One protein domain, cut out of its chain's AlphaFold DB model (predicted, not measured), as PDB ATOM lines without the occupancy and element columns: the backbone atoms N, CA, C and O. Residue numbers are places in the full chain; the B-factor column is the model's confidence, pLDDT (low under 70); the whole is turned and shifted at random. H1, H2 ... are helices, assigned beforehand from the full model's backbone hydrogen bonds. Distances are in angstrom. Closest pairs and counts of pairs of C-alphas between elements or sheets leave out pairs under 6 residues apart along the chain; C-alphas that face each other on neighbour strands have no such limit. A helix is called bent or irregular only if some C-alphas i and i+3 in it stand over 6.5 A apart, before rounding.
ATOM      1  N   LEU A   2      50.733 -40.338 -34.337       89.56
ATOM      2  CA  LEU A   2      49.324 -40.743 -34.520       89.56
ATOM      3  C   LEU A   2      48.918 -40.964 -35.990       89.56
ATOM      4  O   LEU A   2      48.588 -42.082 -36.362       89.56
ATOM      5  N   THR A   3      49.015 -39.938 -36.842       89.06
ATOM      6  CA  THR A   3      48.563 -40.035 -38.242       89.06
ATOM      7  C   THR A   3      49.282 -41.139 -39.013       89.06
ATOM      8  O   THR A   3      48.648 -42.002 -39.599       89.06
ATOM      9  N   ARG A   4      50.617 -41.147 -38.996       88.81
ATOM     10  CA  ARG A   4      51.386 -42.120 -39.776       88.81
ATOM     11  C   ARG A   4      51.298 -43.533 -39.195       88.81
ATOM     12  O   ARG A   4      50.974 -44.463 -39.912       88.81
ATOM     13  N   LEU A   5      51.609 -43.698 -37.914       91.75
ATOM     14  CA  LEU A   5      51.759 -45.025 -37.320       91.75
ATOM     15  C   LEU A   5      50.398 -45.658 -37.028       91.75
ATOM     16  O   LEU A   5      50.149 -46.793 -37.402       91.75
ATOM     17  N   ILE A   6      49.510 -44.926 -36.359       92.31
ATOM     18  CA  ILE A   6      48.243 -45.502 -35.905       92.31
ATOM     19  C   ILE A   6      47.240 -45.494 -37.056       92.31
ATOM     20  O   ILE A   6      46.719 -46.543 -37.414       92.31
ATOM     21  N   PHE A   7      46.987 -44.341 -37.678       91.62
ATOM     22  CA  PHE A   7      45.947 -44.269 -38.708       91.62
ATOM     23  C   PHE A   7      46.360 -44.950 -40.014       91.62
ATOM     24  O   PHE A   7      45.589 -45.747 -40.532       91.62
ATOM     25  N   MET A   8      47.565 -44.690 -40.528       91.62
ATOM     26  CA  MET A   8      47.977 -45.267 -41.814       91.62
ATOM     27  C   MET A   8      48.555 -46.679 -41.669       91.62
ATOM     28  O   MET A   8      48.080 -47.595 -42.329       91.62
ATOM     29  N   GLU A   9      49.569 -46.878 -40.819       93.88
ATOM     30  CA  GLU A   9      50.285 -48.164 -40.753       93.88
ATOM     31  C   GLU A   9      49.493 -49.256 -40.005       93.88
ATOM     32  O   GLU A   9      49.506 -50.405 -40.440       93.88
ATOM     33  N   MET A  10      48.786 -48.929 -38.914       94.31
ATOM     34  CA  MET A  10      48.025 -49.920 -38.130       94.31
ATOM     35  C   MET A  10      46.569 -50.075 -38.584       94.31
ATOM     36  O   MET A  10      46.099 -51.200 -38.719       94.31
ATOM     37  N   LEU A  11      45.844 -48.969 -38.794       91.69
ATOM     38  CA  LEU A  11      44.425 -48.999 -39.182       91.69
ATOM     39  C   LEU A  11      44.203 -49.011 -40.702       91.69
ATOM     40  O   LEU A  11      43.083 -49.249 -41.147       91.69
ATOM     41  N   GLY A  12      45.247 -48.780 -41.504       92.94
ATOM     42  CA  GLY A  12      45.166 -48.857 -42.963       92.94
ATOM     43  C   GLY A  12      44.438 -47.688 -43.630       92.94
ATOM     44  O   GLY A  12      43.992 -47.829 -44.767       92.94
ATOM     45  N   PHE A  13      44.288 -46.541 -42.959       91.75
ATOM     46  CA  PHE A  13      43.695 -45.355 -43.575       91.75
ATOM     47  C   PHE A  13      44.634 -44.738 -44.610       91.75
ATOM     48  O   PHE A  13      45.810 -44.479 -44.348       91.75
ATOM     49  N   ASP A  14      44.085 -44.455 -45.785       90.00
ATOM     50  CA  ASP A  14      44.746 -43.676 -46.818       90.00
ATOM     51  C   ASP A  14      44.462 -42.173 -46.645       90.00
ATOM     52  O   ASP A  14      43.780 -41.727 -45.716       90.00
ATOM     53  N   GLN A  15      44.998 -41.358 -47.553       85.69
ATOM     54  CA  GLN A  15      44.844 -39.908 -47.469       85.69
ATOM     55  C   GLN A  15      43.376 -39.461 -47.573       85.69
ATOM     56  O   GLN A  15      42.999 -38.479 -46.935       85.69
ATOM     57  N   ALA A  16      42.554 -40.182 -48.344       88.31
ATOM     58  CA  ALA A  16      41.131 -39.896 -48.491       88.31
ATOM     59  C   ALA A  16      40.352 -40.243 -47.215       88.31
ATOM     60  O   ALA A  16      39.490 -39.475 -46.792       88.31
ATOM     61  N   GLY A  17      40.700 -41.350 -46.553       89.00
ATOM     62  CA  GLY A  17      40.150 -41.731 -45.256       89.00
ATOM     63  C   GLY A  17      40.449 -40.699 -44.170       89.00
ATOM     64  O   GLY A  17      39.565 -40.371 -43.382       89.00
ATOM     65  N   LEU A  18      41.652 -40.110 -44.178       87.12
ATOM     66  CA  LEU A  18      42.025 -39.041 -43.242       87.12
ATOM     67  C   LEU A  18      41.215 -37.743 -43.419       87.12
ATOM     68  O   LEU A  18      41.135 -36.951 -42.478       87.12
ATOM     69  N   ASP A  19      40.650 -37.521 -44.608       86.81
ATOM     70  CA  ASP A  19      39.793 -36.372 -44.937       86.81
ATOM     71  C   ASP A  19      38.296 -36.673 -44.826       86.81
ATOM     72  O   ASP A  19      37.465 -35.784 -45.009       86.81
ATOM     73  N   ASN A  20      37.934 -37.913 -44.504       90.69
ATOM     74  CA  ASN A  20      36.548 -38.293 -44.329       90.69
ATOM     75  C   ASN A  20      36.074 -37.928 -42.916       90.69
ATOM     76  O   ASN A  20      36.358 -38.633 -41.949       90.69
ATOM     77  N   GLU A  21      35.286 -36.859 -42.809       86.69
ATOM     78  CA  GLU A  21      34.718 -36.378 -41.540       86.69
ATOM     79  C   GLU A  21      33.781 -37.394 -40.859       86.69
ATOM     80  O   GLU A  21      33.520 -37.280 -39.665       86.69
ATOM     81  N   LYS A  22      33.301 -38.416 -41.587       87.88
ATOM     82  CA  LYS A  22      32.545 -39.533 -40.994       87.88
ATOM     83  C   LYS A  22      33.442 -40.560 -40.300       87.88
ATOM     84  O   LYS A  22      32.934 -41.338 -39.502       87.88
ATOM     85  N   LEU A  23      34.733 -40.598 -40.636       90.00
ATOM     86  CA  LEU A  23      35.720 -41.504 -40.039       90.00
ATOM     87  C   LEU A  23      36.549 -40.805 -38.962       90.00
ATOM     88  O   LEU A  23      36.844 -41.409 -37.934       90.00
ATOM     89  N   ILE A  24      36.939 -39.546 -39.190       91.75
ATOM     90  CA  ILE A  24      37.800 -38.795 -38.271       91.75
ATOM     91  C   ILE A  24      37.218 -37.405 -38.018       91.75
ATOM     92  O   ILE A  24      37.142 -36.569 -38.918       91.75
ATOM     93  N   ALA A  25      36.891 -37.144 -36.755       91.69
ATOM     94  CA  ALA A  25      36.505 -35.830 -36.260       91.69
ATOM     95  C   ALA A  25      37.654 -35.185 -35.467       91.69
ATOM     96  O   ALA A  25      38.467 -35.869 -34.844       91.69
ATOM     97  N   TYR A  26      37.704 -33.852 -35.469       90.94
ATOM     98  CA  TYR A  26      38.695 -33.068 -34.733       90.94
ATOM     99  C   TYR A  26      37.975 -32.074 -33.823       90.94
ATOM    100  O   TYR A  26      37.121 -31.326 -34.296       90.94
ATOM    101  N   SER A  27      38.363 -32.017 -32.550       91.81
ATOM    102  CA  SER A  27      37.913 -30.987 -31.611       91.81
ATOM    103  C   SER A  27      39.112 -30.306 -30.954       91.81
ATOM    104  O   SER A  27      40.129 -30.943 -30.673       91.81
ATOM    105  N   SER A  28      39.000 -28.996 -30.725       89.50
ATOM    106  CA  SER A  28      39.943 -28.222 -29.910       89.50
ATOM    107  C   SER A  28      39.558 -28.195 -28.426       89.50
ATOM    108  O   SER A  28      40.248 -27.551 -27.639       89.50
ATOM    109  N   ILE A  29      38.453 -28.845 -28.046       91.56
ATOM    110  CA  ILE A  29      37.916 -28.886 -26.685       91.56
ATOM    111  C   ILE A  29      38.101 -30.307 -26.149       91.56
ATOM    112  O   ILE A  29      37.539 -31.265 -26.671       91.56
ATOM    113  N   ALA A  30      38.911 -30.447 -25.099       92.69
ATOM    114  CA  ALA A  30      39.249 -31.758 -24.549       92.69
ATOM    115  C   ALA A  30      38.022 -32.502 -23.991       92.69
ATOM    116  O   ALA A  30      37.922 -33.710 -24.169       92.69
ATOM    117  N   GLU A  31      37.086 -31.784 -23.366       95.31
ATOM    118  CA  GLU A  31      35.855 -32.351 -22.795       95.31
ATOM    119  C   GLU A  31      34.994 -33.044 -23.862       95.31
ATOM    120  O   GLU A  31      34.606 -34.197 -23.690       95.31
ATOM    121  N   GLU A  32      34.821 -32.422 -25.033       95.44
ATOM    122  CA  GLU A  32      34.096 -33.038 -26.153       95.44
ATOM    123  C   GLU A  32      34.737 -34.359 -26.605       95.44
ATOM    124  O   GLU A  32      34.031 -35.305 -26.956       95.44
ATOM    125  N   ALA A  33      36.072 -34.435 -26.596       94.62
ATOM    126  CA  ALA A  33      36.799 -35.644 -26.971       94.62
ATOM    127  C   ALA A  33      36.672 -36.755 -25.914       94.62
ATOM    128  O   ALA A  33      36.683 -37.933 -26.272       94.62
ATOM    129  N   VAL A  34      36.547 -36.400 -24.633       96.12
ATOM    130  CA  VAL A  34      36.329 -37.361 -23.539       96.12
ATOM    131  C   VAL A  34      34.917 -37.947 -23.603       96.12
ATOM    132  O   VAL A  34      34.757 -39.157 -23.455       96.12
ATOM    133  N   ASP A  35      33.912 -37.124 -23.898       97.00
ATOM    134  CA  ASP A  35      32.507 -37.550 -23.910       97.00
ATOM    135  C   ASP A  35      32.093 -38.280 -25.200       97.00
ATOM    136  O   ASP A  35      31.111 -39.032 -25.221       97.00
ATOM    137  N   ALA A  36      32.813 -38.069 -26.305       96.06
ATOM    138  CA  ALA A  36      32.434 -38.597 -27.617       96.06
ATOM    139  C   ALA A  36      32.282 -40.137 -27.667       96.06
ATOM    140  O   ALA A  36      31.257 -40.588 -28.193       96.06
ATOM    141  N   PRO A  37      33.186 -40.953 -27.086       95.62
ATOM    142  CA  PRO A  37      33.001 -42.404 -27.043       95.62
ATOM    143  C   PRO A  37      31.798 -42.826 -26.193       95.62
ATOM    144  O   PRO A  37      31.005 -43.667 -26.609       95.62
ATOM    145  N   GLY A  38      31.604 -42.194 -25.028       95.88
ATOM    146  CA  GLY A  38      30.490 -42.503 -24.122       95.88
ATOM    147  C   GLY A  38      29.113 -42.159 -24.700       95.88
ATOM    148  O   GLY A  38      28.111 -42.761 -24.323       95.88
ATOM    149  N   THR A  39      29.067 -41.221 -25.647       95.69
ATOM    150  CA  THR A  39      27.847 -40.813 -26.359       95.69
ATOM    151  C   THR A  39      27.657 -41.515 -27.709       95.69
ATOM    152  O   THR A  39      26.685 -41.229 -28.405       95.69
ATOM    153  N   GLY A  40      28.558 -42.430 -28.091       94.38
ATOM    154  CA  GLY A  40      28.489 -43.172 -29.355       94.38
ATOM    155  C   GLY A  40      28.793 -42.335 -30.603       94.38
ATOM    156  O   GLY A  40      28.441 -42.736 -31.709       94.38
ATOM    157  N   LYS A  41      29.420 -41.161 -30.448       93.75
ATOM    158  CA  LYS A  41      29.808 -40.288 -31.574       93.75
ATOM    159  C   LYS A  41      31.074 -40.769 -32.286       93.75
ATOM    160  O   LYS A  41      31.278 -40.428 -33.448       93.75
ATOM    161  N   CYS A  42      31.926 -41.517 -31.593       95.06
ATOM    162  CA  CYS A  42      33.093 -42.186 -32.158       95.06
ATOM    163  C   CYS A  42      33.415 -43.457 -31.365       95.06
ATOM    164  O   CYS A  42      32.946 -43.624 -30.242       95.06
ATOM    165  N   ASP A  43      34.248 -44.326 -31.934       94.75
ATOM    166  CA  ASP A  43      34.704 -45.537 -31.244       94.75
ATOM    167  C   ASP A  43      35.841 -45.239 -30.256       94.75
ATOM    168  O   ASP A  43      35.931 -45.829 -29.181       94.75
ATOM    169  N   ILE A  44      36.744 -44.328 -30.635       94.44
ATOM    170  CA  ILE A  44      37.965 -43.992 -29.897       94.44
ATOM    171  C   ILE A  44      38.245 -42.495 -30.061       94.44
ATOM    172  O   ILE A  44      38.052 -41.931 -31.141       94.44
ATOM    173  N   SER A  45      38.743 -41.852 -29.006       95.38
ATOM    174  CA  SER A  45      39.280 -40.492 -29.061       95.38
ATOM    175  C   SER A  45      40.761 -40.461 -28.677       95.38
ATOM    176  O   SER A  45      41.239 -41.236 -27.850       95.38
ATOM    177  N   PHE A  46      41.513 -39.556 -29.310       93.94
ATOM    178  CA  PHE A  46      42.931 -39.336 -29.035       93.94
ATOM    179  C   PHE A  46      43.137 -37.890 -28.599       93.94
ATOM    180  O   PHE A  46      42.864 -36.964 -29.361       93.94
ATOM    181  N   ILE A  47      43.660 -37.695 -27.390       92.88
ATOM    182  CA  ILE A  47      44.045 -36.375 -26.885       92.88
ATOM    183  C   ILE A  47      45.553 -36.229 -27.054       92.88
ATOM    184  O   ILE A  47      46.332 -37.072 -26.606       92.88
ATOM    185  N   LEU A  48      45.967 -35.163 -27.732       90.25
ATOM    186  CA  LEU A  48      47.367 -34.886 -28.028       90.25
ATOM    187  C   LEU A  48      47.857 -33.685 -27.222       90.25
ATOM    188  O   LEU A  48      47.111 -32.741 -26.970       90.25
ATOM    189  N   ASN A  49      49.143 -33.699 -26.877       88.81
ATOM    190  CA  ASN A  49      49.800 -32.516 -26.336       88.81
ATOM    191  C   ASN A  49      49.737 -31.373 -27.354       88.81
ATOM    192  O   ASN A  49      50.005 -31.578 -28.540       88.81
ATOM    193  N   SER A  50      49.425 -30.167 -26.875       87.50
ATOM    194  CA  SER A  50      49.433 -28.975 -27.721       87.50
ATOM    195  C   SER A  50      50.839 -28.710 -28.264       87.50
ATOM    196  O   SER A  50      51.832 -28.794 -27.534       87.50
TER     197      SER A  50
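This is residues 2 to 50 of the 90 residues of an uncharacterized protein of Desulfobacteraceae bacterium IS3 (UniProt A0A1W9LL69). Two short helices, H1 and H2, sit near each other at one end of the model, and a third, H3, lies at the other end with no contact to either. The winding link of residues 19 to 29 runs from the one end to the other, and after H3 the chain folds back in a long tail without a named helix, residues 39 to 50, which passes through the gap between H3 and the pair H1 and H2. The printed part has 49 residues, with three named helices in the order H1, H2, H3 and no named strand; the class is all helix, the named elements being helices, though these hold under half of the residues, 22 of 49. The whole is only just compact, close to loose, with a radius of gyration of the C-alphas of 11.2 A, and the C-alphas span 27 by 23 by 16 A.

H1, residues 2 to 10, is close to but not clearly touching H2, residues 15 to 18. Their closest C-alphas, those of Phe 7 and Leu 18, are 8.0 A apart, and their centres are 11.4 A apart. H3, residues 30 to 38, is apart from H1 and apart from H2. In H1 every pair of O i and N i+4 is within hydrogen-bond range; in H3 this holds for 3 of 5 pairs, with 3 of 6 pairs of O i and N i+3 within range; H2 is too short for a pair of O i and N i+4, and its one pair of O i and N i+3 is within range.

H1 begins at Leu 2, with its C-alpha at (49.324, -40.743, -34.520), and runs to Met 10, 9.9 A from first to last C-alpha. It is neither bent nor irregular, but only just: C-alphas 7 and 10 are 6.0 A apart. H2 runs from Gln 15, with its C-alpha at (44.844, -39.908, -47.469), to Leu 18. H3 runs from Ala 30 to Gly 38, whose C-alpha stands at (30.490, -42.503, -24.122), and measures 13.9 A. It is only just irregular, with C-alphas 34 and 37 at 7.0 A from each other.

The two C-alphas farthest apart are those of Asp 14 and Glu 31, at 28.0 A. The C-alphas of Leu 2 and Ser 50, the first and last printed residues, are 13.6 A apart. The link from H1 to H2 is tight, with 4 residues, and the link from H2 to H3 is long, with 11. Residues 39 to 50 have C-alphas that lie 6 to 16 A from the mean of the C-alphas. The printed part has no cut. The mean pLDDT of the printed part is 91.9, and no printed residue is under 70.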